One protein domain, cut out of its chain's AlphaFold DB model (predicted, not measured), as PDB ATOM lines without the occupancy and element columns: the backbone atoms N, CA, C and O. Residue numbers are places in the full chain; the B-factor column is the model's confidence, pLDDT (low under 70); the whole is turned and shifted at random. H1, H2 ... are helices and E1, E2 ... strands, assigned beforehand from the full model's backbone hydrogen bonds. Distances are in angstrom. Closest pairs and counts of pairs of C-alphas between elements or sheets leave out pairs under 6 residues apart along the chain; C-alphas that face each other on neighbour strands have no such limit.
ATOM      1  N   GLU A 151      20.499 -18.306  37.399       86.25
ATOM      2  CA  GLU A 151      20.275 -19.425  38.316       86.25
ATOM      3  C   GLU A 151      20.708 -19.073  39.753       86.25
ATOM      4  O   GLU A 151      19.949 -19.300  40.698       86.25
ATOM      5  N   ASP A 152      21.858 -18.400  39.910       83.84
ATOM      6  CA  ASP A 152      22.343 -17.855  41.191       83.84
ATOM      7  C   ASP A 152      21.336 -16.898  41.870       83.84
ATOM      8  O   ASP A 152      21.353 -16.745  43.094       83.84
ATOM      9  N   THR A 153      20.469 -16.234  41.090       85.63
ATOM     10  CA  THR A 153      19.503 -15.229  41.577       85.63
ATOM     11  C   THR A 153      18.062 -15.717  41.711       85.63
ATOM     12  O   THR A 153      17.297 -15.113  42.461       85.63
ATOM     13  N   VAL A 154      17.684 -16.796  41.021       83.82
ATOM     14  CA  VAL A 154      16.329 -17.377  41.096       83.82
ATOM     15  C   VAL A 154      16.175 -18.259  42.345       83.82
ATOM     16  O   VAL A 154      15.122 -18.270  42.980       83.82
ATOM     17  N   GLY A 155      17.246 -18.941  42.765       82.84
ATOM     18  CA  GLY A 155      17.331 -19.649  44.047       82.84
ATOM     19  C   GLY A 155      16.752 -21.069  44.051       82.84
ATOM     20  O   GLY A 155      17.453 -21.992  44.471       82.84
ATOM     21  N   VAL A 156      15.512 -21.251  43.584       86.72
ATOM     22  CA  VAL A 156      14.876 -22.562  43.336       86.72
ATOM     23  C   VAL A 156      14.321 -22.557  41.912       86.72
ATOM     24  O   VAL A 156      13.578 -21.654  41.546       86.72
ATOM     25  N   GLU A 157      14.708 -23.533  41.089       88.86
ATOM     26  CA  GLU A 157      14.347 -23.551  39.658       88.86
ATOM     27  C   GLU A 157      12.931 -24.096  39.420       88.86
ATOM     28  O   GLU A 157      12.230 -23.668  38.496       88.86
ATOM     29  N   TYR A 158      12.469 -25.000  40.286       93.14
ATOM     30  CA  TYR A 158      11.077 -25.430  40.266       93.14
ATOM     31  C   TYR A 158      10.169 -24.277  40.712       93.14
ATOM     32  O   TYR A 158      10.319 -23.754  41.810       93.14
ATOM     33  N   ASN A 159       9.219 -23.915  39.854       94.42
ATOM     34  CA  ASN A 159       8.189 -22.906  40.095       94.42
ATOM     35  C   ASN A 159       6.828 -23.600  39.951       94.42
ATOM     36  O   ASN A 159       6.654 -24.362  38.995       94.42
ATOM     37  N   MET A 160       5.886 -23.356  40.865       95.32
ATOM     38  CA  MET A 160       4.529 -23.918  40.762       95.32
ATOM     39  C   MET A 160       3.755 -23.352  39.558       95.32
ATOM     40  O   MET A 160       3.809 -22.154  39.286       95.32
ATOM     41  N   ASP A 161       2.967 -24.205  38.902       96.43
ATOM     42  CA  ASP A 161       1.900 -23.807  37.975       96.43
ATOM     43  C   ASP A 161       0.509 -23.940  38.632       96.43
ATOM     44  O   ASP A 161       0.390 -24.269  39.814       96.43
ATOM     45  N   GLU A 162      -0.567 -23.697  37.882       96.72
ATOM     46  CA  GLU A 162      -1.944 -23.755  38.393       96.72
ATOM     47  C   GLU A 162      -2.365 -25.165  38.859       96.72
ATOM     48  O   GLU A 162      -3.259 -25.304  39.701       96.72
ATOM     49  N   VAL A 163      -1.725 -26.222  38.342       96.07
ATOM     50  CA  VAL A 163      -1.980 -27.617  38.743       96.07
ATOM     51  C   VAL A 163      -1.327 -27.900  40.096       96.07
ATOM     52  O   VAL A 163      -1.968 -28.461  40.993       96.07
ATOM     53  N   ASP A 164      -0.084 -27.457  40.270       96.81
ATOM     54  CA  ASP A 164       0.638 -27.551  41.538       96.81
ATOM     55  C   ASP A 164       0.024 -26.645  42.612       96.81
ATOM     56  O   ASP A 164      -0.170 -27.096  43.741       96.81
ATOM     57  N   GLU A 165      -0.374 -25.414  42.270       96.14
ATOM     58  CA  GLU A 165      -1.084 -24.513  43.182       96.14
ATOM     59  C   GLU A 165      -2.391 -25.155  43.670       96.14
ATOM     60  O   GLU A 165      -2.697 -25.111  44.869       96.14
ATOM     61  N   LYS A 166      -3.151 -25.797  42.771       96.10
ATOM     62  CA  LYS A 166      -4.364 -26.525  43.149       96.10
ATOM     63  C   LYS A 166      -4.046 -27.668  44.114       96.10
ATOM     64  O   LYS A 166      -4.675 -27.740  45.169       96.10
ATOM     65  N   PHE A 167      -3.066 -28.523  43.817       96.22
ATOM     66  CA  PHE A 167      -2.654 -29.606  44.721       96.22
ATOM     67  C   PHE A 167      -2.185 -29.080  46.091       96.22
ATOM     68  O   PHE A 167      -2.596 -29.584  47.144       96.22
ATOM     69  N   TYR A 168      -1.364 -28.031  46.092       95.24
ATOM     70  CA  TYR A 168      -0.842 -27.377  47.285       95.24
ATOM     71  C   TYR A 168      -1.982 -26.834  48.165       95.24
ATOM     72  O   TYR A 168      -2.062 -27.167  49.353       95.24
ATOM     73  N   ARG A 169      -2.930 -26.088  47.581       94.39
ATOM     74  CA  ARG A 169      -4.094 -25.524  48.289       94.39
ATOM     75  C   ARG A 169      -5.109 -26.583  48.718       94.39
ATOM     76  O   ARG A 169      -5.657 -26.493  49.820       94.39
ATOM     77  N   GLU A 170      -5.405 -27.559  47.861       93.28
ATOM     78  CA  GLU A 170      -6.495 -28.510  48.084       93.28
ATOM     79  C   GLU A 170      -6.100 -29.726  48.914       93.28
ATOM     80  O   GLU A 170      -6.928 -30.176  49.711       93.28
ATOM     81  N   THR A 171      -4.863 -30.207  48.776       92.01
ATOM     82  CA  THR A 171      -4.359 -31.419  49.433       92.01
ATOM     83  C   THR A 171      -3.327 -31.080  50.505       92.01
ATOM     84  O   THR A 171      -3.534 -31.391  51.684       92.01
ATOM     85  N   LEU A 172      -2.221 -30.423  50.139       90.79
ATOM     86  CA  LEU A 172      -1.074 -30.275  51.041       90.79
ATOM     87  C   LEU A 172      -1.409 -29.385  52.251       90.79
ATOM     88  O   LEU A 172      -1.272 -29.817  53.396       90.79
ATOM     89  N   CYS A 173      -1.949 -28.188  52.013       89.35
ATOM     90  CA  CYS A 173      -2.318 -27.223  53.051       89.35
ATOM     91  C   CYS A 173      -3.564 -27.597  53.875       89.35
ATOM     92  O   CYS A 173      -3.864 -26.889  54.847       89.35
ATOM     93  N   LYS A 174      -4.303 -28.658  53.510       88.67
ATOM     94  CA  LYS A 174      -5.462 -29.161  54.276       88.67
ATOM     95  C   LYS A 174      -5.120 -30.375  55.141       88.67
ATOM     96  O   LYS A 174      -5.549 -30.418  56.291       88.67
ATOM     97  N   TYR A 175      -4.361 -31.337  54.609       87.58
ATOM     98  CA  TYR A 175      -4.153 -32.642  55.255       87.58
ATOM     99  C   TYR A 175      -2.759 -32.847  55.870       87.58
ATOM    100  O   TYR A 175      -2.548 -33.858  56.543       87.58
ATOM    101  N   TYR A 176      -1.814 -31.921  55.666       88.30
ATOM    102  CA  TYR A 176      -0.443 -32.027  56.177       88.30
ATOM    103  C   TYR A 176      -0.013 -30.764  56.956       88.30
ATOM    104  O   TYR A 176      -0.428 -29.655  56.607       88.30
ATOM    105  N   PRO A 177       0.836 -30.895  57.998       82.81
ATOM    106  CA  PRO A 177       1.463 -32.127  58.495       82.81
ATOM    107  C   PRO A 177       0.493 -33.028  59.287       82.81
ATOM    108  O   PRO A 177      -0.266 -32.565  60.134       82.81
ATOM    109  N   LYS A 178       0.547 -34.348  59.042       74.58
ATOM    110  CA  LYS A 178      -0.349 -35.343  59.679       74.58
ATOM    111  C   LYS A 178      -0.088 -35.570  61.177       74.58
ATOM    112  O   LYS A 178      -0.951 -36.104  61.867       74.58
ATOM    113  N   LYS A 179       1.093 -35.203  61.687       65.33
ATOM    114  CA  LYS A 179       1.494 -35.387  63.093       65.33
ATOM    115  C   LYS A 179       1.538 -34.039  63.813       65.33
ATOM    116  O   LYS A 179       2.442 -33.249  63.559       65.33
ATOM    117  N   LYS A 180       0.608 -33.809  64.746       59.09
ATOM    118  CA  LYS A 180       0.669 -32.677  65.684       59.09
ATOM    119  C   LYS A 180       1.685 -32.971  66.792       59.09
ATOM    120  O   LYS A 180       1.337 -33.551  67.819       59.09
ATOM    121  N   ASN A 181       2.942 -32.600  66.573       58.73
ATOM    122  CA  ASN A 181       3.989 -32.695  67.593       58.73
ATOM    123  C   ASN A 181       3.939 -31.463  68.519       58.73
ATOM    124  O   ASN A 181       3.415 -30.419  68.148       58.73
ATOM    125  N   LYS A 182       4.519 -31.539  69.726       56.13
ATOM    126  CA  LYS A 182       4.511 -30.422  70.704       56.13
ATOM    127  C   LYS A 182       5.340 -29.179  70.307       56.13
ATOM    128  O   LYS A 182       5.434 -28.253  71.097       56.13
ATOM    129  N   SER A 183       5.977 -29.174  69.137       62.86
ATOM    130  CA  SER A 183       6.841 -28.090  68.645       62.86
ATOM    131  C   SER A 183       6.176 -27.370  67.474       62.86
ATOM    132  O   SER A 183       5.883 -27.996  66.454       62.86
ATOM    133  N   ASP A 184       5.968 -26.060  67.600       64.96
ATOM    134  CA  ASP A 184       5.141 -25.291  66.660       64.96
ATOM    135  C   ASP A 184       5.678 -25.278  65.221       64.96
ATOM    136  O   ASP A 184       4.897 -25.389  64.275       64.96
ATOM    137  N   GLU A 185       6.999 -25.269  65.022       68.72
ATOM    138  CA  GLU A 185       7.608 -25.340  63.682       68.72
ATOM    139  C   GLU A 185       7.253 -26.623  62.914       68.72
ATOM    140  O   GLU A 185       7.134 -26.613  61.686       68.72
ATOM    141  N   ASN A 186       7.040 -27.733  63.627       69.85
ATOM    142  CA  ASN A 186       6.614 -28.999  63.028       69.85
ATOM    143  C   ASN A 186       5.109 -29.033  62.734       69.85
ATOM    144  O   ASN A 186       4.672 -29.862  61.942       69.85
ATOM    145  N   ASN A 187       4.337 -28.118  63.327       76.35
ATOM    146  CA  ASN A 187       2.913 -27.924  63.055       76.35
ATOM    147  C   ASN A 187       2.664 -26.869  61.960       76.35
ATOM    148  O   ASN A 187       1.553 -26.795  61.430       76.35
ATOM    149  N   ARG A 188       3.677 -26.066  61.586       84.65
ATOM    150  CA  ARG A 188       3.586 -25.114  60.469       84.65
ATOM    151  C   ARG A 188       3.234 -25.860  59.178       84.65
ATOM    152  O   ARG A 188       3.910 -26.829  58.819       84.65
ATOM    153  N   LYS A 189       2.223 -25.372  58.452       86.72
ATOM    154  CA  LYS A 189       1.903 -25.825  57.085       86.72
ATOM    155  C   LYS A 189       3.143 -25.754  56.184       86.72
ATOM    156  O   LYS A 189       4.084 -25.023  56.491       86.72
ATOM    157  N   CYS A 190       3.156 -26.517  55.092       89.50
ATOM    158  CA  CYS A 190       4.134 -26.294  54.027       89.50
ATOM    159  C   CYS A 190       3.945 -24.875  53.463       89.50
ATOM    160  O   CYS A 190       2.799 -24.432  53.352       89.50
ATOM    161  N   THR A 191       5.029 -24.172  53.140       90.98
ATOM    162  CA  THR A 191       4.983 -22.956  52.311       90.98
ATOM    163  C   THR A 191       5.210 -23.295  50.835       90.98
ATOM    164  O   THR A 191       5.676 -24.382  50.504       90.98
ATOM    165  N   GLU A 192       4.897 -22.357  49.943       92.09
ATOM    166  CA  GLU A 192       5.034 -22.504  48.484       92.09
ATOM    167  C   GLU A 192       6.489 -22.853  48.116       92.09
ATOM    168  O   GLU A 192       6.760 -23.927  47.582       92.09
ATOM    169  N   LEU A 193       7.439 -22.052  48.608       89.80
ATOM    170  CA  LEU A 193       8.881 -22.286  48.467       89.80
ATOM    171  C   LEU A 193       9.365 -23.621  49.076       89.80
ATOM    172  O   LEU A 193      10.360 -24.183  48.620       89.80
ATOM    173  N   GLU A 194       8.700 -24.151  50.109       91.69
ATOM    174  CA  GLU A 194       9.026 -25.473  50.667       91.69
ATOM    175  C   GLU A 194       8.540 -26.623  49.772       91.69
ATOM    176  O   GLU A 194       9.240 -27.631  49.667       91.69
ATOM    177  N   PHE A 195       7.389 -26.476  49.107       94.81
ATOM    178  CA  PHE A 195       6.926 -27.414  48.079       94.81
ATOM    179  C   PHE A 195       7.871 -27.395  46.869       94.81
ATOM    180  O   PHE A 195       8.388 -28.441  46.479       94.81
ATOM    181  N   GLU A 196       8.185 -26.203  46.357       94.04
ATOM    182  CA  GLU A 196       9.117 -25.994  45.242       94.04
ATOM    183  C   GLU A 196      10.507 -26.578  45.544       94.04
ATOM    184  O   GLU A 196      11.078 -27.286  44.716       94.04
ATOM    185  N   THR A 197      11.015 -26.393  46.770       91.40
ATOM    186  CA  THR A 197      12.290 -26.986  47.221       91.40
ATOM    187  C   THR A 197      12.272 -28.520  47.214       91.40
ATOM    188  O   THR A 197      13.307 -29.136  46.959       91.40
ATOM    189  N   ILE A 198      11.130 -29.165  47.491       94.26
ATOM    190  CA  ILE A 198      11.009 -30.630  47.395       94.26
ATOM    191  C   ILE A 198      11.009 -31.052  45.919       94.26
ATOM    192  O   ILE A 198      11.797 -31.921  45.546       94.26
ATOM    193  N   CYS A 199      10.185 -30.418  45.078       95.12
ATOM    194  CA  CYS A 199      10.069 -30.744  43.653       95.12
ATOM    195  C   CYS A 199      11.392 -30.545  42.889       95.12
ATOM    196  O   CYS A 199      11.807 -31.444  42.162       95.12
ATOM    197  N   ASP A 200      12.115 -29.448  43.131       92.52
ATOM    198  CA  ASP A 200      13.464 -29.185  42.595       92.52
ATOM    199  C   ASP A 200      14.451 -30.329  42.897       92.52
ATOM    200  O   ASP A 200      15.216 -30.761  42.030       92.52
ATOM    201  N   LYS A 201      14.411 -30.863  44.123       91.87
ATOM    202  CA  LYS A 201      15.309 -31.941  44.560       91.87
ATOM    203  C   LYS A 201      14.889 -33.307  44.017       91.87
ATOM    204  O   LYS A 201      15.770 -34.125  43.749       91.87
ATOM    205  N   LEU A 202      13.592 -33.549  43.814       94.72
ATOM    206  CA  LEU A 202      13.094 -34.736  43.108       94.72
ATOM    207  C   LEU A 202      13.510 -34.711  41.628       94.72
ATOM    208  O   LEU A 202      14.093 -35.684  41.151       94.72
ATOM    209  N   GLU A 203      13.299 -33.586  40.936       93.23
ATOM    210  CA  GLU A 203      13.618 -33.401  39.512       93.23
ATOM    211  C   GLU A 203      15.117 -33.615  39.233       93.23
ATOM    212  O   GLU A 203      15.488 -34.467  38.425       93.23
ATOM    213  N   LYS A 204      15.994 -32.938  39.984       89.79
ATOM    214  CA  LYS A 204      17.454 -33.068  39.822       89.79
ATOM    215  C   LYS A 204      17.983 -34.449  40.205       89.79
ATOM    216  O   LYS A 204      18.910 -34.954  39.577       89.79
ATOM    217  N   THR A 205      17.390 -35.092  41.213       91.11
ATOM    218  CA  THR A 205      17.817 -36.443  41.610       91.11
ATOM    219  C   THR A 205      17.373 -37.491  40.598       91.11
ATOM    220  O   THR A 205      18.141 -38.415  40.329       91.11
ATOM    221  N   ILE A 206      16.179 -37.365  40.004       92.73
ATOM    222  CA  ILE A 206      15.735 -38.312  38.977       92.73
ATOM    223  C   ILE A 206      16.511 -38.131  37.672       92.73
ATOM    224  O   ILE A 206      16.866 -39.130  37.058       92.73
ATOM    225  N   GLU A 207      16.864 -36.901  37.294       90.89
ATOM    226  CA  GLU A 207      17.733 -36.638  36.139       90.89
ATOM    227  C   GLU A 207      19.130 -37.256  36.329       90.89
ATOM    228  O   GLU A 207      19.619 -37.966  35.451       90.89
ATOM    229  N   ALA A 208      19.738 -37.097  37.511       88.06
ATOM    230  CA  ALA A 208      21.050 -37.672  37.815       88.06
ATOM    231  C   ALA A 208      21.050 -39.209  37.987       88.06
ATOM    232  O   ALA A 208      22.084 -39.852  37.785       88.06
ATOM    233  N   ARG A 209      19.924 -39.822  38.391       89.93
ATOM    234  CA  ARG A 209      19.817 -41.275  38.670       89.93
ATOM    235  C   ARG A 209      19.189 -42.087  37.538       89.93
ATOM    236  O   ARG A 209      19.569 -43.239  37.351       89.93
ATOM    237  N   GLN A 210      18.246 -41.512  36.802       92.17
ATOM    238  CA  GLN A 210      17.545 -42.123  35.673       92.17
ATOM    239  C   GLN A 210      17.463 -41.134  34.488       92.17
ATOM    240  O   GLN A 210      16.363 -40.801  34.045       92.17
ATOM    241  N   PRO A 211      18.598 -40.689  33.908       90.74
ATOM    242  CA  PRO A 211      18.597 -39.741  32.783       90.74
ATOM    243  C   PRO A 211      17.831 -40.259  31.552       90.74
ATOM    244  O   PRO A 211      17.337 -39.479  30.746       90.74
ATOM    245  N   PHE A 212      17.685 -41.583  31.425       91.41
ATOM    246  CA  PHE A 212      16.934 -42.246  30.355       91.41
ATOM    247  C   PHE A 212      15.506 -42.660  30.766       91.41
ATOM    248  O   PHE A 212      14.925 -43.542  30.135       91.41
ATOM    249  N   LEU A 213      14.913 -42.038  31.797       93.24
ATOM    250  CA  LEU A 213      13.552 -42.342  32.275       93.24
ATOM    251  C   LEU A 213      12.477 -42.244  31.174       93.24
ATOM    252  O   LEU A 213      11.447 -42.905  31.253       93.24
ATOM    253  N   SER A 214      12.716 -41.474  30.110       91.57
ATOM    254  CA  SER A 214      11.821 -41.415  28.948       91.57
ATOM    255  C   SER A 214      11.710 -42.721  28.146       91.57
ATOM    256  O   SER A 214      10.838 -42.808  27.285       91.57
ATOM    257  N   MET A 215      12.580 -43.711  28.388       92.16
ATOM    258  CA  MET A 215      12.513 -45.037  27.754       92.16
ATOM    259  C   MET A 215      11.463 -45.947  28.408       92.16
ATOM    260  O   MET A 215      10.743 -46.647  27.703       92.16
ATOM    261  N   ASP A 216      11.349 -45.907  29.739       92.96
ATOM    262  CA  ASP A 216      10.266 -46.542  30.498       92.96
ATOM    263  C   ASP A 216       9.888 -45.673  31.716       92.96
ATOM    264  O   ASP A 216      10.466 -45.822  32.797       92.96
ATOM    265  N   PRO A 217       8.896 -44.774  31.565       92.71
ATOM    266  CA  PRO A 217       8.418 -43.922  32.655       92.71
ATOM    267  C   PRO A 217       7.758 -44.691  33.809       92.71
ATOM    268  O   PRO A 217       7.575 -44.133  34.891       92.71
ATOM    269  N   SER A 218       7.380 -45.957  33.594       90.35
ATOM    270  CA  SER A 218       6.728 -46.810  34.597       90.35
ATOM    271  C   SER A 218       7.698 -47.174  35.721       90.35
ATOM    272  O   SER A 218       7.331 -47.165  36.899       90.35
ATOM    273  N   ASN A 219       8.956 -47.434  35.356       92.60
ATOM    274  CA  ASN A 219      10.045 -47.841  36.242       92.60
ATOM    275  C   ASN A 219      10.753 -46.644  36.915       92.60
ATOM    276  O   ASN A 219      11.971 -46.638  37.103       92.60
ATOM    277  N   ILE A 220       9.995 -45.598  37.262       94.02
ATOM    278  CA  ILE A 220      10.489 -44.470  38.060       94.02
ATOM    279  C   ILE A 220      10.710 -44.912  39.519       94.02
ATOM    280  O   ILE A 220       9.772 -45.402  40.169       94.02
ATOM    281  N   LEU A 221      11.944 -44.720  40.005       94.49
ATOM    282  CA  LEU A 221      12.423 -45.060  41.356       94.49
ATOM    283  C   LEU A 221      11.447 -44.629  42.460       94.49
ATOM    284  O   LEU A 221      10.798 -43.585  42.366       94.49
ATOM    285  N   SER A 222      11.367 -45.423  43.528       95.43
ATOM    286  CA  SER A 222      10.416 -45.211  44.618       95.43
ATOM    287  C   SER A 222      10.750 -44.005  45.506       95.43
ATOM    288  O   SER A 222      11.877 -43.506  45.544       95.43
ATOM    289  N   TYR A 223       9.765 -43.579  46.304       96.36
ATOM    290  CA  TYR A 223       9.946 -42.523  47.302       96.36
ATOM    291  C   TYR A 223      11.084 -42.821  48.286       96.36
ATOM    292  O   TYR A 223      11.819 -41.919  48.679       96.36
ATOM    293  N   GLU A 224      11.214 -44.072  48.724       94.93
ATOM    294  CA  GLU A 224      12.164 -44.467  49.770       94.93
ATOM    295  C   GLU A 224      13.602 -44.468  49.229       94.93
ATOM    296  O   GLU A 224      14.526 -44.013  49.906       94.93
ATOM    297  N   GLU A 225      13.777 -44.833  47.958       93.62
ATOM    298  CA  GLU A 225      15.041 -44.695  47.231       93.62
ATOM    299  C   GLU A 225      15.390 -43.217  46.987       93.62
ATOM    300  O   GLU A 225      16.475 -42.775  47.364       93.62
ATOM    301  N   LEU A 226      14.478 -42.407  46.430       92.97
ATOM    302  CA  LEU A 226      14.767 -40.986  46.173       92.97
ATOM    303  C   LEU A 226      15.028 -40.197  47.459       92.97
ATOM    304  O   LEU A 226      15.994 -39.437  47.528       92.97
ATOM    305  N   SER A 227      14.196 -40.378  48.486       93.98
ATOM    306  CA  SER A 227      14.344 -39.646  49.748       93.98
ATOM    307  C   SER A 227      15.625 -40.028  50.491       93.98
ATOM    308  O   SER A 227      16.286 -39.131  51.014       93.98
ATOM    309  N   SER A 228      16.039 -41.301  50.483       92.79
ATOM    310  CA  SER A 228      17.334 -41.698  51.057       92.79
ATOM    311  C   SER A 228      18.513 -41.102  50.279       92.79
ATOM    312  O   SER A 228      19.376 -40.478  50.903       92.79
ATOM    313  N   TYR A 229      18.517 -41.163  48.939       89.76
ATOM    314  CA  TYR A 229      19.563 -40.527  48.125       89.76
ATOM    315  C   TYR A 229      19.667 -39.012  48.365       89.76
ATOM    316  O   TYR A 229      20.773 -38.514  48.579       89.76
ATOM    317  N   ILE A 230      18.545 -38.285  48.375       90.31
ATOM    318  CA  ILE A 230      18.507 -36.826  48.602       90.31
ATOM    319  C   ILE A 230      19.029 -36.483  50.000       90.31
ATOM    320  O   ILE A 230      19.876 -35.601  50.165       90.31
ATOM    321  N   VAL A 231      18.550 -37.195  51.022       90.48
ATOM    322  CA  VAL A 231      18.907 -36.929  52.419       90.48
ATOM    323  C   VAL A 231      20.377 -37.261  52.702       90.48
ATOM    324  O   VAL A 231      21.028 -36.519  53.442       90.48
ATOM    325  N   ASP A 232      20.936 -38.311  52.101       87.09
ATOM    326  CA  ASP A 232      22.338 -38.685  52.310       87.09
ATOM    327  C   ASP A 232      23.314 -37.867  51.448       87.09
ATOM    328  O   ASP A 232      24.387 -37.506  51.947       87.09
ATOM    329  N   GLN A 233      22.933 -37.448  50.232       84.07
ATOM    330  CA  GLN A 233      23.669 -36.422  49.475       84.07
ATOM    331  C   GLN A 233      23.740 -35.117  50.289       84.07
ATOM    332  O   GLN A 233      24.822 -34.551  50.458       84.07
ATOM    333  N   PHE A 234      22.621 -34.688  50.885       84.87
ATOM    334  CA  PHE A 234      22.547 -33.480  51.711       84.87
ATOM    335  C   PHE A 234      23.417 -33.559  52.976       84.87
ATOM    336  O   PHE A 234      24.249 -32.679  53.215       84.87
ATOM    337  N   LYS A 235      23.302 -34.643  53.762       84.86
ATOM    338  CA  LYS A 235      24.165 -34.887  54.938       84.86
ATOM    339  C   LYS A 235      25.653 -34.891  54.567       84.86
ATOM    340  O   LYS A 235      26.474 -34.435  55.363       84.86
ATOM    341  N   SER A 236      26.002 -35.421  53.395       80.95
ATOM    342  CA  SER A 236      27.386 -35.493  52.914       80.95
ATOM    343  C   SER A 236      27.909 -34.118  52.497       80.95
ATOM    344  O   SER A 236      29.008 -33.734  52.905       80.95
ATOM    345  N   ALA A 237      27.099 -33.341  51.773       77.25
ATOM    346  CA  ALA A 237      27.413 -31.979  51.347       77.25
ATOM    347  C   ALA A 237      27.713 -31.048  52.534       77.25
ATOM    348  O   ALA A 237      28.713 -30.335  52.529       77.25
ATOM    349  N   VAL A 238      26.889 -31.109  53.586       75.31
ATOM    350  CA  VAL A 238      27.035 -30.274  54.793       75.31
ATOM    351  C   VAL A 238      28.264 -30.661  55.635       75.31
ATOM    352  O   VAL A 238      28.841 -29.803  56.298       75.31
ATOM    353  N   LYS A 239      28.698 -31.930  55.603       75.27
ATOM    354  CA  LYS A 239      29.889 -32.416  56.334       75.27
ATOM    355  C   LYS A 239      31.213 -32.204  55.595       75.27
ATOM    356  O   LYS A 239      32.267 -32.180  56.227       75.27
ATOM    357  N   THR A 240      31.183 -32.120  54.268       69.79
ATOM    358  CA  THR A 240      32.394 -32.132  53.438       69.79
ATOM    359  C   THR A 240      33.034 -30.746  53.360       69.79
ATOM    360  O   THR A 240      32.374 -29.763  53.034       69.79
ATOM    361  N   SER A 241      34.343 -30.656  53.624       65.27
ATOM    362  CA  SER A 241      35.113 -29.402  53.540       65.27
ATOM    363  C   SER A 241      35.446 -28.981  52.100       65.27
ATOM    364  O   SER A 241      35.565 -27.788  51.808       65.27
ATOM    365  N   ASN A 242      35.518 -29.939  51.175       65.68
ATOM    366  CA  ASN A 242      35.593 -29.712  49.731       65.68
ATOM    367  C   ASN A 242      34.294 -29.026  49.231       65.68
ATOM    368  O   ASN A 242      33.220 -29.427  49.673       65.68
ATOM    369  N   PRO A 243      34.326 -28.019  48.335       62.36
ATOM    370  CA  PRO A 243      33.109 -27.474  47.709       62.36
ATOM    371  C   PRO A 243      32.448 -28.420  46.684       62.36
ATOM    372  O   PRO A 243      31.392 -28.088  46.144       62.36
ATOM    373  N   TYR A 244      33.058 -29.581  46.422       62.30
ATOM    374  CA  TYR A 244      32.563 -30.603  45.503       62.30
ATOM    375  C   TYR A 244      32.130 -31.873  46.238       62.30
ATOM    376  O   TYR A 244      32.837 -32.349  47.135       62.30
ATOM    377  N   ILE A 245      31.027 -32.461  45.781       62.68
ATOM    378  CA  ILE A 245      30.595 -33.819  46.116       62.68
ATOM    379  C   ILE A 245      31.123 -34.745  45.017       62.68
ATOM    380  O   ILE A 245      30.951 -34.458  43.835       62.68
ATOM    381  N   VAL A 246      31.757 -35.860  45.386       59.65
ATOM    382  CA  VAL A 246      32.060 -36.929  44.422       59.65
ATOM    383  C   VAL A 246      30.820 -37.810  44.313       59.65
ATOM    384  O   VAL A 246      30.395 -38.394  45.310       59.65
ATOM    385  N   THR A 247      30.223 -37.892  43.128       60.42
ATOM    386  CA  THR A 247      29.081 -38.781  42.880       60.42
ATOM    387  C   THR A 247      29.532 -40.238  42.817       60.42
ATOM    388  O   THR A 247      30.711 -40.534  42.617       60.42
ATOM    389  N   ASN A 248      28.590 -41.181  42.900       56.33
ATOM    390  CA  ASN A 248      28.889 -42.612  42.756       56.33
ATOM    391  C   ASN A 248      29.535 -42.971  41.394       56.33
ATOM    392  O   ASN A 248      30.101 -44.052  41.272       56.33
ATOM    393  N   GLY A 249      29.467 -42.086  40.387       55.18
ATOM    394  CA  GLY A 249      30.154 -42.226  39.096       55.18
ATOM    395  C   GLY A 249      31.552 -41.589  39.032       55.18
ATOM    396  O   GLY A 249      32.141 -41.545  37.959       55.18
ATOM    397  N   GLY A 250      32.076 -41.051  40.140       57.04
ATOM    398  CA  GLY A 250      33.390 -40.397  40.204       57.04
ATOM    399  C   GLY A 250      33.429 -38.946  39.702       57.04
ATOM    400  O   GLY A 250      34.472 -38.299  39.799       57.04
ATOM    401  N   ASN A 251      32.310 -38.409  39.207       59.66
ATOM    402  CA  ASN A 251      32.205 -37.010  38.788       59.66
ATOM    403  C   ASN A 251      32.146 -36.076  40.007       59.66
ATOM    404  O   ASN A 251      31.572 -36.422  41.039       59.66
ATOM    405  N   LEU A 252      32.721 -34.877  39.876       62.26
ATOM    406  CA  LEU A 252      32.644 -33.826  40.891       62.26
ATOM    407  C   LEU A 252      31.448 -32.915  40.588       62.26
ATOM    408  O   LEU A 252      31.506 -32.108  39.662       62.26
ATOM    409  N   GLU A 253      30.390 -33.022  41.386       65.30
ATOM    410  CA  GLU A 253      29.266 -32.081  41.386       65.30
ATOM    411  C   GLU A 253      29.531 -30.923  42.353       65.30
ATOM    412  O   GLU A 253      30.137 -31.103  43.414       65.30
ATOM    413  N   TYR A 254      29.051 -29.726  42.014       63.18
ATOM    414  CA  TYR A 254      29.026 -28.603  42.950       63.18
ATOM    415  C   TYR A 254      27.978 -28.839  44.045       63.18
ATOM    416  O   TYR A 254      26.876 -29.317  43.778       63.18
ATOM    417  N   ILE A 255      28.299 -28.466  45.287       71.34
ATOM    418  CA  ILE A 255      27.320 -28.466  46.380       71.34
ATOM    419  C   ILE A 255      26.170 -27.500  46.041       71.34
ATOM    420  O   ILE A 255      26.405 -26.315  45.814       71.34
ATOM    421  N   SER A 256      24.928 -28.000  46.058       71.07
ATOM    422  CA  SER A 256      23.733 -27.180  45.799       71.07
ATOM    423  C   SER A 256      23.623 -25.980  46.749       71.07
ATOM    424  O   SER A 256      23.996 -26.062  47.924       71.07
ATOM    425  N   THR A 257      23.066 -24.872  46.253       74.38
ATOM    426  CA  THR A 257      22.951 -23.584  46.963       74.38
ATOM    427  C   THR A 257      22.390 -23.729  48.382       74.38
ATOM    428  O   THR A 257      22.958 -23.175  49.321       74.38
ATOM    429  N   THR A 258      21.343 -24.537  48.575       75.28
ATOM    430  CA  THR A 258      20.734 -24.823  49.887       75.28
ATOM    431  C   THR A 258      21.731 -25.442  50.875       75.28
ATOM    432  O   THR A 258      21.859 -24.981  52.009       75.28
ATOM    433  N   ALA A 259      22.474 -26.466  50.444       77.17
ATOM    434  CA  ALA A 259      23.454 -27.157  51.281       77.17
ATOM    435  C   ALA A 259      24.711 -26.302  51.528       77.17
ATOM    436  O   ALA A 259      25.299 -26.367  52.609       77.17
ATOM    437  N   LEU A 260      25.095 -25.460  50.560       80.23
ATOM    438  CA  LEU A 260      26.184 -24.497  50.720       80.23
ATOM    439  C   LEU A 260      25.824 -23.414  51.747       80.23
ATOM    440  O   LEU A 260      26.648 -23.117  52.611       80.23
ATOM    441  N   LYS A 261      24.596 -22.874  51.710       82.12
ATOM    442  CA  LYS A 261      24.107 -21.907  52.708       82.12
ATOM    443  C   LYS A 261      24.070 -22.516  54.114       82.12
ATOM    444  O   LYS A 261      24.617 -21.907  55.026       82.12
ATOM    445  N   GLU A 262      23.547 -23.736  54.288       81.52
ATOM    446  CA  GLU A 262      23.601 -24.429  55.590       81.52
ATOM    447  C   GLU A 262      25.038 -24.646  56.091       81.52
ATOM    448  O   GLU A 262      25.321 -24.441  57.274       81.52
ATOM    449  N   ARG A 263      25.963 -25.048  55.208       83.80
ATOM    450  CA  ARG A 263      27.374 -25.224  55.572       83.80
ATOM    451  C   ARG A 263      28.009 -23.898  56.003       83.80
ATOM    452  O   ARG A 263      28.697 -23.869  57.020       83.80
ATOM    453  N   LEU A 264      27.774 -22.812  55.264       85.90
ATOM    454  CA  LEU A 264      28.307 -21.486  55.593       85.90
ATOM    455  C   LEU A 264      27.701 -20.929  56.887       85.90
ATOM    456  O   LEU A 264      28.451 -20.412  57.709       85.90
ATOM    457  N   SER A 265      26.399 -21.128  57.134       86.46
ATOM    458  CA  SER A 265      25.766 -20.827  58.428       86.46
ATOM    459  C   SER A 265      26.484 -21.506  59.593       86.46
ATOM    460  O   SER A 265      26.782 -20.858  60.593       86.46
ATOM    461  N   LYS A 266      26.826 -22.792  59.449       85.18
ATOM    462  CA  LYS A 266      27.492 -23.587  60.497       85.18
ATOM    463  C   LYS A 266      28.972 -23.239  60.668       85.18
ATOM    464  O   LYS A 266      29.480 -23.302  61.784       85.18
ATOM    465  N   GLU A 267      29.654 -22.845  59.593       86.36
ATOM    466  CA  GLU A 267      31.053 -22.403  59.643       86.36
ATOM    467  C   GLU A 267      31.188 -21.002  60.271       86.36
ATOM    468  O   GLU A 267      32.068 -20.783  61.101       86.36
ATOM    469  N   ILE A 268      30.278 -20.083  59.930       87.27
ATOM    470  CA  ILE A 268      30.228 -18.698  60.434       87.27
ATOM    471  C   ILE A 268      29.524 -18.610  61.807       87.27
ATOM    472  O   ILE A 268      29.714 -17.642  62.538       87.27
ATOM    473  N   LYS A 269      28.750 -19.639  62.184       87.98
ATOM    474  CA  LYS A 269      27.896 -19.716  63.389       87.98
ATOM    475  C   LYS A 269      26.796 -18.649  63.425       87.98
ATOM    476  O   LYS A 269      26.460 -18.131  64.486       87.98
ATOM    477  N   TYR A 270      26.232 -18.341  62.260       85.61
ATOM    478  CA  TYR A 270      25.157 -17.365  62.097       85.61
ATOM    479  C   TYR A 270      24.042 -17.951  61.230       85.61
ATOM    480  O   TYR A 270      24.279 -18.395  60.104       85.61
ATOM    481  N   GLU A 271      22.817 -17.952  61.751       82.24
ATOM    482  CA  GLU A 271      21.624 -18.474  61.083       82.24
ATOM    483  C   GLU A 271      20.508 -17.413  61.117       82.24
ATOM    484  O   GLU A 271      20.278 -16.819  62.173       82.24
ATOM    485  N   PRO A 272      19.800 -17.161  59.999       79.85
ATOM    486  CA  PRO A 272      20.018 -17.707  58.656       79.85
ATOM    487  C   PRO A 272      21.187 -17.020  57.918       79.85
ATOM    488  O   PRO A 272      21.345 -15.802  57.982       79.85
ATOM    489  N   PHE A 273      21.979 -17.779  57.153       84.72
ATOM    490  CA  PHE A 273      22.947 -17.202  56.211       84.72
ATOM    491  C   PHE A 273      22.214 -16.622  54.990       84.72
ATOM    492  O   PHE A 273      21.662 -17.354  54.168       84.72
ATOM    493  N   VAL A 274      22.221 -15.292  54.890       86.41
ATOM    494  CA  VAL A 274      21.475 -14.499  53.903       86.41
ATOM    495  C   VAL A 274      22.443 -13.740  52.997       86.41
ATOM    496  O   VAL A 274      23.452 -13.200  53.449       86.41
ATOM    497  N   THR A 275      22.121 -13.680  51.707       88.19
ATOM    498  CA  THR A 275      22.912 -13.016  50.663       88.19
ATOM    499  C   THR A 275      22.104 -11.923  49.960       88.19
ATOM    500  O   THR A 275      20.892 -11.814  50.134       88.19
ATOM    501  N   ILE A 276      22.754 -11.128  49.102       87.88
ATOM    502  CA  ILE A 276      22.050 -10.147  48.256       87.88
ATOM    503  C   ILE A 276      21.071 -10.792  47.259       87.88
ATOM    504  O   ILE A 276      20.172 -10.106  46.784       87.88
ATOM    505  N   PHE A 277      21.226 -12.090  46.975       86.29
ATOM    506  CA  PHE A 277      20.373 -12.868  46.074       86.29
ATOM    507  C   PHE A 277      19.120 -13.435  46.769       86.29
ATOM    508  O   PHE A 277      18.250 -13.996  46.116       86.29
ATOM    509  N   ASP A 278      18.999 -13.303  48.095       83.26
ATOM    510  CA  ASP A 278      17.833 -13.785  48.836       83.26
ATOM    511  C   ASP A 278      16.678 -12.767  48.789       83.26
ATOM    512  O   ASP A 278      16.818 -11.618  49.217       83.26
ATOM    513  N   LYS A 279      15.501 -13.206  48.313       78.31
ATOM    514  CA  LYS A 279      14.319 -12.350  48.081       78.31
ATOM    515  C   LYS A 279      13.878 -11.532  49.305       78.31
ATOM    516  O   LYS A 279      13.353 -10.432  49.134       78.31
ATOM    517  N   ASN A 280      14.087 -12.029  50.526       69.79
ATOM    518  CA  ASN A 280      13.767 -11.292  51.749       69.79
ATOM    519  C   ASN A 280      14.946 -11.264  52.728       69.79
ATOM    520  O   ASN A 280      15.058 -12.106  53.614       69.79
ATOM    521  N   GLN A 281      15.790 -10.241  52.591       71.38
ATOM    522  CA  GLN A 281      17.003 -10.050  53.394       71.38
ATOM    523  C   GLN A 281      16.744  -9.780  54.892       71.38
ATOM    524  O   GLN A 281      17.683  -9.817  55.681       71.38
ATOM    525  N   MET A 282      15.500  -9.487  55.295       60.31
ATOM    526  CA  MET A 282      15.139  -9.156  56.687       60.31
ATOM    527  C   MET A 282      14.208 -10.175  57.355       60.31
ATOM    528  O   MET A 282      14.088 -10.178  58.576       60.31
ATOM    529  N   SER A 283      13.509 -11.001  56.576       52.54
ATOM    530  CA  SER A 283      12.541 -11.977  57.080       52.54
ATOM    531  C   SER A 283      12.428 -13.161  56.120       52.54
ATOM    532  O   SER A 283      11.427 -13.364  55.427       52.54
ATOM    533  N   THR A 284      13.489 -13.964  56.051       53.86
ATOM    534  CA  THR A 284      13.386 -15.312  55.489       53.86
ATOM    535  C   THR A 284      12.476 -16.133  56.400       53.86
ATOM    536  O   THR A 284      12.888 -16.540  57.487       53.86
ATOM    537  N   SER A 285      11.242 -16.400  55.969       54.98
ATOM    538  CA  SER A 285      10.421 -17.437  56.599       54.98
ATOM    539  C   SER A 285      11.130 -18.766  56.362       54.98
ATOM    540  O   SER A 285      11.085 -19.292  55.251       54.98
ATOM    541  N   ALA A 286      11.879 -19.239  57.363       66.43
ATOM    542  CA  ALA A 286      12.912 -20.250  57.165       66.43
ATOM    543  C   ALA A 286      12.342 -21.495  56.471       66.43
ATOM    544  O   ALA A 286      11.375 -22.097  56.949       66.43
ATOM    545  N   VAL A 287      12.918 -21.851  55.323       80.53
ATOM    546  CA  VAL A 287      12.677 -23.135  54.658       80.53
ATOM    547  C   VAL A 287      13.251 -24.200  55.585       80.53
ATOM    548  O   VAL A 287      14.426 -24.119  55.948       80.53
ATOM    549  N   ARG A 288      12.432 -25.159  56.034       85.49
ATOM    550  CA  ARG A 288      12.921 -26.207  56.943       85.49
ATOM    551  C   ARG A 288      14.050 -27.007  56.263       85.49
ATOM    552  O   ARG A 288      13.989 -27.204  55.049       85.49
ATOM    553  N   PRO A 289      15.060 -27.500  57.008       85.44
ATOM    554  CA  PRO A 289      16.134 -28.318  56.444       85.44
ATOM    555  C   PRO A 289      15.595 -29.475  55.597       85.44
ATOM    556  O   PRO A 289      14.616 -30.116  55.987       85.44
ATOM    557  N   ILE A 290      16.248 -29.781  54.470       88.65
ATOM    558  CA  ILE A 290      15.751 -30.756  53.476       88.65
ATOM    559  C   ILE A 290      15.317 -32.100  54.103       88.65
ATOM    560  O   ILE A 290      14.210 -32.550  53.800       88.65
ATOM    561  N   PRO A 291      16.065 -32.723  55.041       90.08
ATOM    562  CA  PRO A 291      15.620 -33.960  55.687       90.08
ATOM    563  C   PRO A 291      14.282 -33.835  56.429       90.08
ATOM    564  O   PRO A 291      13.516 -34.795  56.480       90.08
ATOM    565  N   LYS A 292      13.968 -32.651  56.971       88.98
ATOM    566  CA  LYS A 292      12.719 -32.395  57.692       88.98
ATOM    567  C   LYS A 292      11.543 -32.102  56.761       88.98
ATOM    568  O   LYS A 292      10.421 -32.494  57.073       88.98
ATOM    569  N   LEU A 293      11.797 -31.486  55.603       91.45
ATOM    570  CA  LEU A 293      10.797 -31.357  54.538       91.45
ATOM    571  C   LEU A 293      10.351 -32.728  54.029       91.45
ATOM    572  O   LEU A 293       9.152 -32.997  53.956       91.45
ATOM    573  N   PHE A 294      11.305 -33.624  53.766       92.73
ATOM    574  CA  PHE A 294      10.995 -34.983  53.330       92.73
ATOM    575  C   PHE A 294      10.263 -35.792  54.419       92.73
ATOM    576  O   PHE A 294       9.276 -36.457  54.114       92.73
ATOM    577  N   GLU A 295      10.640 -35.667  55.698       91.41
ATOM    578  CA  GLU A 295       9.922 -36.315  56.814       91.41
ATOM    579  C   GLU A 295       8.442 -35.882  56.932       91.41
ATOM    580  O   GLU A 295       7.582 -36.708  57.245       91.41
ATOM    581  N   LEU A 296       8.135 -34.598  56.707       91.05
ATOM    582  CA  LEU A 296       6.800 -34.026  56.945       91.05
ATOM    583  C   LEU A 296       5.887 -34.013  55.705       91.05
ATOM    584  O   LEU A 296       4.677 -34.216  55.841       91.05
ATOM    585  N   PHE A 297       6.452 -33.762  54.520       93.87
ATOM    586  CA  PHE A 297       5.715 -33.501  53.273       93.87
ATOM    587  C   PHE A 297       6.240 -34.281  52.061       93.87
ATOM    588  O   PHE A 297       5.554 -34.329  51.044       93.87
ATOM    589  N   GLY A 298       7.416 -34.913  52.149       93.65
ATOM    590  CA  GLY A 298       8.076 -35.527  50.992       93.65
ATOM    591  C   GLY A 298       7.214 -36.553  50.266       93.65
ATOM    592  O   GLY A 298       7.139 -36.517  49.043       93.65
ATOM    593  N   ARG A 299       6.512 -37.427  51.003       94.60
ATOM    594  CA  ARG A 299       5.707 -38.497  50.395       94.60
ATOM    595  C   ARG A 299       4.548 -37.992  49.513       94.60
ATOM    596  O   ARG A 299       4.578 -38.308  48.330       94.60
ATOM    597  N   PRO A 300       3.572 -37.196  50.007       94.85
ATOM    598  CA  PRO A 300       2.477 -36.708  49.162       94.85
ATOM    599  C   PRO A 300       2.953 -35.814  48.010       94.85
ATOM    600  O   PRO A 300       2.328 -35.824  46.955       94.85
ATOM    601  N   VAL A 301       4.041 -35.053  48.192       96.50
ATOM    602  CA  VAL A 301       4.612 -34.223  47.118       96.50
ATOM    603  C   VAL A 301       5.251 -35.096  46.037       96.50
ATOM    604  O   VAL A 301       5.011 -34.862  44.858       96.50
ATOM    605  N   TYR A 302       5.991 -36.141  46.420       97.15
ATOM    606  CA  TYR A 302       6.518 -37.133  45.482       97.15
ATOM    607  C   TYR A 302       5.406 -37.889  44.747       97.15
ATOM    608  O   TYR A 302       5.541 -38.096  43.546       97.15
ATOM    609  N   ASP A 303       4.331 -38.304  45.430       96.44
ATOM    610  CA  ASP A 303       3.261 -39.080  44.789       96.44
ATOM    611  C   ASP A 303       2.594 -38.233  43.669       96.44
ATOM    612  O   ASP A 303       2.461 -38.710  42.544       96.44
ATOM    613  N   HIS A 304       2.326 -36.940  43.920       96.48
ATOM    614  CA  HIS A 304       1.857 -35.962  42.914       96.48
ATOM    615  C   HIS A 304       2.881 -35.699  41.794       96.48
ATOM    616  O   HIS A 304       2.568 -35.812  40.609       96.48
ATOM    617  N   TRP A 305       4.136 -35.398  42.145       97.00
ATOM    618  CA  TRP A 305       5.210 -35.157  41.170       97.00
ATOM    619  C   TRP A 305       5.465 -36.381  40.266       97.00
ATOM    620  O   TRP A 305       5.717 -36.223  39.069       97.00
ATOM    621  N   LYS A 306       5.320 -37.605  40.795       95.86
ATOM    622  CA  LYS A 306       5.417 -38.861  40.035       95.86
ATOM    623  C   LYS A 306       4.307 -38.985  38.991       95.86
ATOM    624  O   LYS A 306       4.600 -39.370  37.860       95.86
ATOM    625  N   GLU A 307       3.065 -38.642  39.331       95.62
ATOM    626  CA  GLU A 307       1.956 -38.634  38.367       95.62
ATOM    627  C   GLU A 307       2.243 -37.658  37.214       95.62
ATOM    628  O   GLU A 307       2.200 -38.062  36.047       95.62
ATOM    629  N   ARG A 308       2.687 -36.430  37.523       95.78
ATOM    630  CA  ARG A 308       3.101 -35.439  36.508       95.78
ATOM    631  C   ARG A 308       4.280 -35.917  35.649       95.78
ATOM    632  O   ARG A 308       4.287 -35.715  34.434       95.78
ATOM    633  N   LYS A 309       5.269 -36.599  36.240       95.13
ATOM    634  CA  LYS A 309       6.393 -37.218  35.508       95.13
ATOM    635  C   LYS A 309       5.942 -38.301  34.529       95.13
ATOM    636  O   LYS A 309       6.472 -38.374  33.419       95.13
ATOM    637  N   ILE A 310       4.979 -39.134  34.922       94.99
ATOM    638  CA  ILE A 310       4.443 -40.213  34.081       94.99
ATOM    639  C   ILE A 310       3.595 -39.638  32.939       94.99
ATOM    640  O   ILE A 310       3.799 -40.027  31.789       94.99
ATOM    641  N   GLU A 311       2.735 -38.651  33.214       94.73
ATOM    642  CA  GLU A 311       1.981 -37.900  32.195       94.73
ATOM    643  C   GLU A 311       2.920 -37.296  31.132       94.73
ATOM    644  O   GLU A 311       2.702 -37.428  29.923       94.73
ATOM    645  N   ARG A 312       4.041 -36.719  31.578       94.04
ATOM    646  CA  ARG A 312       5.104 -36.152  30.731       94.04
ATOM    647  C   ARG A 312       6.032 -37.199  30.097       94.04
ATOM    648  O   ARG A 312       7.028 -36.830  29.472       94.04
ATOM    649  N   LYS A 313       5.713 -38.494  30.207       93.83
ATOM    650  CA  LYS A 313       6.486 -39.628  29.665       93.83
ATOM    651  C   LYS A 313       7.963 -39.586  30.085       93.83
ATOM    652  O   LYS A 313       8.860 -39.694  29.252       93.83
ATOM    653  N   GLY A 314       8.213 -39.356  31.374       91.26
ATOM    654  CA  GLY A 314       9.550 -39.299  31.978       91.26
ATOM    655  C   GLY A 314      10.341 -38.013  31.706       91.26
ATOM    656  O   GLY A 314      11.363 -37.789  32.354       91.26
ATOM    657  N   LYS A 315       9.878 -37.144  30.794       92.74
ATOM    658  CA  LYS A 315      10.529 -35.863  30.464       92.74
ATOM    659  C   LYS A 315      10.361 -34.834  31.589       92.74
ATOM    660  O   LYS A 315       9.741 -35.106  32.617       92.74
ATOM    661  N   THR A 316      10.936 -33.645  31.426       92.78
ATOM    662  CA  THR A 316      10.741 -32.528  32.361       92.78
ATOM    663  C   THR A 316       9.270 -32.115  32.442       92.78
ATOM    664  O   THR A 316       8.541 -32.131  31.437       92.78
ATOM    665  N   ILE A 317       8.830 -31.742  33.647       94.19
ATOM    666  CA  ILE A 317       7.486 -31.187  33.865       94.19
ATOM    667  C   ILE A 317       7.400 -29.814  33.189       94.19
ATOM    668  O   ILE A 317       6.574 -29.619  32.297       94.19
ATOM    669  N   GLN A 318       8.329 -28.917  33.530       92.68
ATOM    670  CA  GLN A 318       8.469 -27.610  32.891       92.68
ATOM    671  C   GLN A 318       8.855 -27.739  31.396       92.68
ATOM    672  O   GLN A 318       9.613 -28.651  31.026       92.68
ATOM    673  N   PRO A 319       8.365 -26.836  30.519       92.90
ATOM    674  CA  PRO A 319       8.808 -26.749  29.128       92.90
ATOM    675  C   PRO A 319      10.300 -26.412  29.028       92.90
ATOM    676  O   PRO A 319      10.773 -25.467  29.652       92.90
ATOM    677  N   THR A 320      11.029 -27.162  28.206       92.07
ATOM    678  CA  THR A 320      12.460 -26.963  27.946       92.07
ATOM    679  C   THR A 320      12.710 -26.565  26.496       92.07
ATOM    680  O   THR A 320      11.947 -26.918  25.594       92.07
ATOM    681  N   LEU A 321      13.799 -25.828  26.269       93.19
ATOM    682  CA  LEU A 321      14.312 -25.545  24.929       93.19
ATOM    683  C   LEU A 321      14.714 -26.851  24.229       93.19
ATOM    684  O   LEU A 321      15.250 -27.759  24.868       93.19
ATOM    685  N   LYS A 322      14.498 -26.937  22.911       91.37
ATOM    686  CA  LYS A 322      14.996 -28.066  22.121       91.37
ATOM    687  C   LYS A 322      16.424 -27.772  21.659       91.37
ATOM    688  O   LYS A 322      16.664 -26.842  20.894       91.37
ATOM    689  N   PHE A 323      17.364 -28.587  22.122       90.23
ATOM    690  CA  PHE A 323      18.751 -28.583  21.664       90.23
ATOM    691  C   PHE A 323      18.958 -29.625  20.553       90.23
ATOM    692  O   PHE A 323      18.086 -30.462  20.305       90.23
ATOM    693  N   GLU A 324      20.104 -29.565  19.877       88.01
ATOM    694  CA  GLU A 324      20.513 -30.585  18.904       88.01
ATOM    695  C   GLU A 324      20.839 -31.914  19.607       88.01
ATOM    696  O   GLU A 324      21.458 -31.917  20.675       88.01
ATOM    697  N   ASP A 325      20.439 -33.045  19.020       84.30
ATOM    698  CA  ASP A 325      20.888 -34.360  19.494       84.30
ATOM    699  C   ASP A 325      22.248 -34.670  18.843       84.30
ATOM    700  O   ASP A 325      22.310 -34.780  17.613       84.30
ATOM    701  N   PRO A 326      23.341 -34.830  19.622       81.62
ATOM    702  CA  PRO A 326      24.677 -35.105  19.089       81.62
ATOM    703  C   PRO A 326      24.820 -36.496  18.444       81.62
ATOM    704  O   PRO A 326      25.867 -36.783  17.865       81.62
ATOM    705  N   ASN A 327      23.806 -37.361  18.552       79.84
ATOM    706  CA  ASN A 327      23.747 -38.675  17.905       79.84
ATOM    707  C   ASN A 327      22.890 -38.667  16.623       79.84
ATOM    708  O   ASN A 327      22.946 -39.623  15.848       79.84
ATOM    709  N   SER A 328      22.091 -37.617  16.405       79.35
ATOM    710  CA  SER A 328      21.244 -37.443  15.220       79.35
ATOM    711  C   SER A 328      22.043 -36.840  14.060       79.35
ATOM    712  O   SER A 328      23.041 -36.141  14.252       79.35
ATOM    713  N   ASN A 329      21.624 -37.131  12.829       75.96
ATOM    714  CA  ASN A 329      22.307 -36.651  11.631       75.96
ATOM    715  C   ASN A 329      22.129 -35.125  11.490       75.96
ATOM    716  O   ASN A 329      21.057 -34.605  11.798       75.96
ATOM    717  N   GLU A 330      23.126 -34.384  10.982       72.94
ATOM    718  CA  GLU A 330      23.024 -32.914  10.858       72.94
ATOM    719  C   GLU A 330      21.755 -32.491  10.103       72.94
ATOM    720  O   GLU A 330      21.058 -31.587  10.544       72.94
ATOM    721  N   LYS A 331      21.371 -33.234   9.057       71.80
ATOM    722  CA  LYS A 331      20.141 -32.992   8.278       71.80
ATOM    723  C   LYS A 331      18.837 -33.141   9.069       71.80
ATOM    724  O   LYS A 331      17.838 -32.537   8.700       71.80
ATOM    725  N   GLU A 332      18.807 -33.973  10.104       74.51
ATOM    726  CA  GLU A 332      17.630 -34.126  10.970       74.51
ATOM    727  C   GLU A 332      17.548 -32.953  11.950       74.51
ATOM    728  O   GLU A 332      16.479 -32.369  12.123       74.51
ATOM    729  N   ASN A 333      18.694 -32.551  12.510       78.30
ATOM    730  CA  ASN A 333      18.809 -31.359  13.345       78.30
ATOM    731  C   ASN A 333      18.531 -30.059  12.549       78.30
ATOM    732  O   ASN A 333      17.930 -29.131  13.079       78.30
ATOM    733  N   ASP A 334      18.937 -29.958  11.280       77.12
ATOM    734  CA  ASP A 334      18.776 -28.757  10.436       77.12
ATOM    735  C   ASP A 334      17.326 -28.484   9.998       77.12
ATOM    736  O   ASP A 334      16.983 -27.335   9.735       77.12
ATOM    737  N   ASN A 335      16.459 -29.502   9.960       82.38
ATOM    738  CA  ASN A 335      15.073 -29.367   9.487       82.38
ATOM    739  C   ASN A 335      14.070 -28.858  10.546       82.38
ATOM    740  O   ASN A 335      12.921 -28.584  10.199       82.38
ATOM    741  N   ASP A 336      14.452 -28.760  11.825       85.74
ATOM    742  CA  ASP A 336      13.539 -28.380  12.913       85.74
ATOM    743  C   ASP A 336      13.791 -26.936  13.404       85.74
ATOM    744  O   ASP A 336      14.835 -26.672  14.012       85.74
TER     745      ASP A 336
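AT A GLANCE: This is residues 151 to 336 of the 753 residues of the protein "Enhancer of polycomb-like protein 1" of Candida albicans (strain SC5314 / ATCC MYA-2876) (UniProt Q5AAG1). Three helices, H4, H5 and H7, pack crosswise into a core, with H4 at its middle and H7 sharply kinked; H6 packs on the last part of H5, near a small hairpin of strands E1 and E2. From the end of H7 a long tail leads away to the short helix H8, and its residues 326 to 331 stick out free. The printed part has 186 residues, mostly helix by its named elements, in the order H1 H2 H3 H4 H5 E1 E2 H6 H7 H8, the two strands antiparallel. It is compact, with a radius of gyration of the C-alphas of 18.2 A, and only just elongated, spanning 61 by 41 by 30 A.

HOW THE PARTS SIT: H1, residues 151 to 154, touches no helix. H2, residues 162 to 175, is close but not clearly touching H4, residues 192 to 209, with the C-alphas of Tyr 168 and Glu 192 closest at 7.7 A. H5, residues 223 to 239, touches H4 about perpendicular at 83 degrees, through its residues 226 to 230 alone; the closest C-alphas, of Thr 205 and Ile 230, are 7.0 A apart. E1, residues 244 to 246, and E2, residues 252 to 254, form a hairpin, with N 245 and O 253 within hydrogen-bond range at 2.9 A. H6, residues 257 to 268, touches H5 with residues 259 to 263 alone, closest at the C-alphas of Val 238 and Arg 263, 5.1 A. H7, residues 290 to 311, has a kink of 80 degrees near residue 297. It touches H4 at a steep tilt of 67 degrees, closest at the C-alphas of Ile 198 and Gly 298, 6.7 A. It touches H5 at the C-alphas of Val 231 and Pro 291, 5.5 A, the closest pair. H7 and H2 only just touch, with 3 pairs of C-alphas within 8 A, the closest being Leu 172 and Pro 300 at 7.6 A. H3, residues 184 to 187, and H8, residues 330 to 334, touch no helix. Every O i to N i+4 pair is within hydrogen-bond range in H4, H5, H6 and H8, against 8 of 10 in H2 and 16 of 18 in H7; H1 and H3 are too short for such a pair.

IN THESE COORDINATES: H1 begins at C-alpha 151 (20.275, -19.425, 38.316). H2 measures 19.2 A, H4 25.8 A, H5 24.1 A, H6 16.1 A and H7 26.3 A. H8 ends at C-alpha 334 (18.776, -28.757, 10.436).

THE WHOLE: The C-alphas farthest apart, of Lys 182 and Lys 331, are 64.4 A apart. The printed part has no cut; the links H4 to H5, H6 to H7 and H7 to H8 are long. The pLDDT is under 70 at residues 179 to 186, 240 to 254, 280 and 282 to 286.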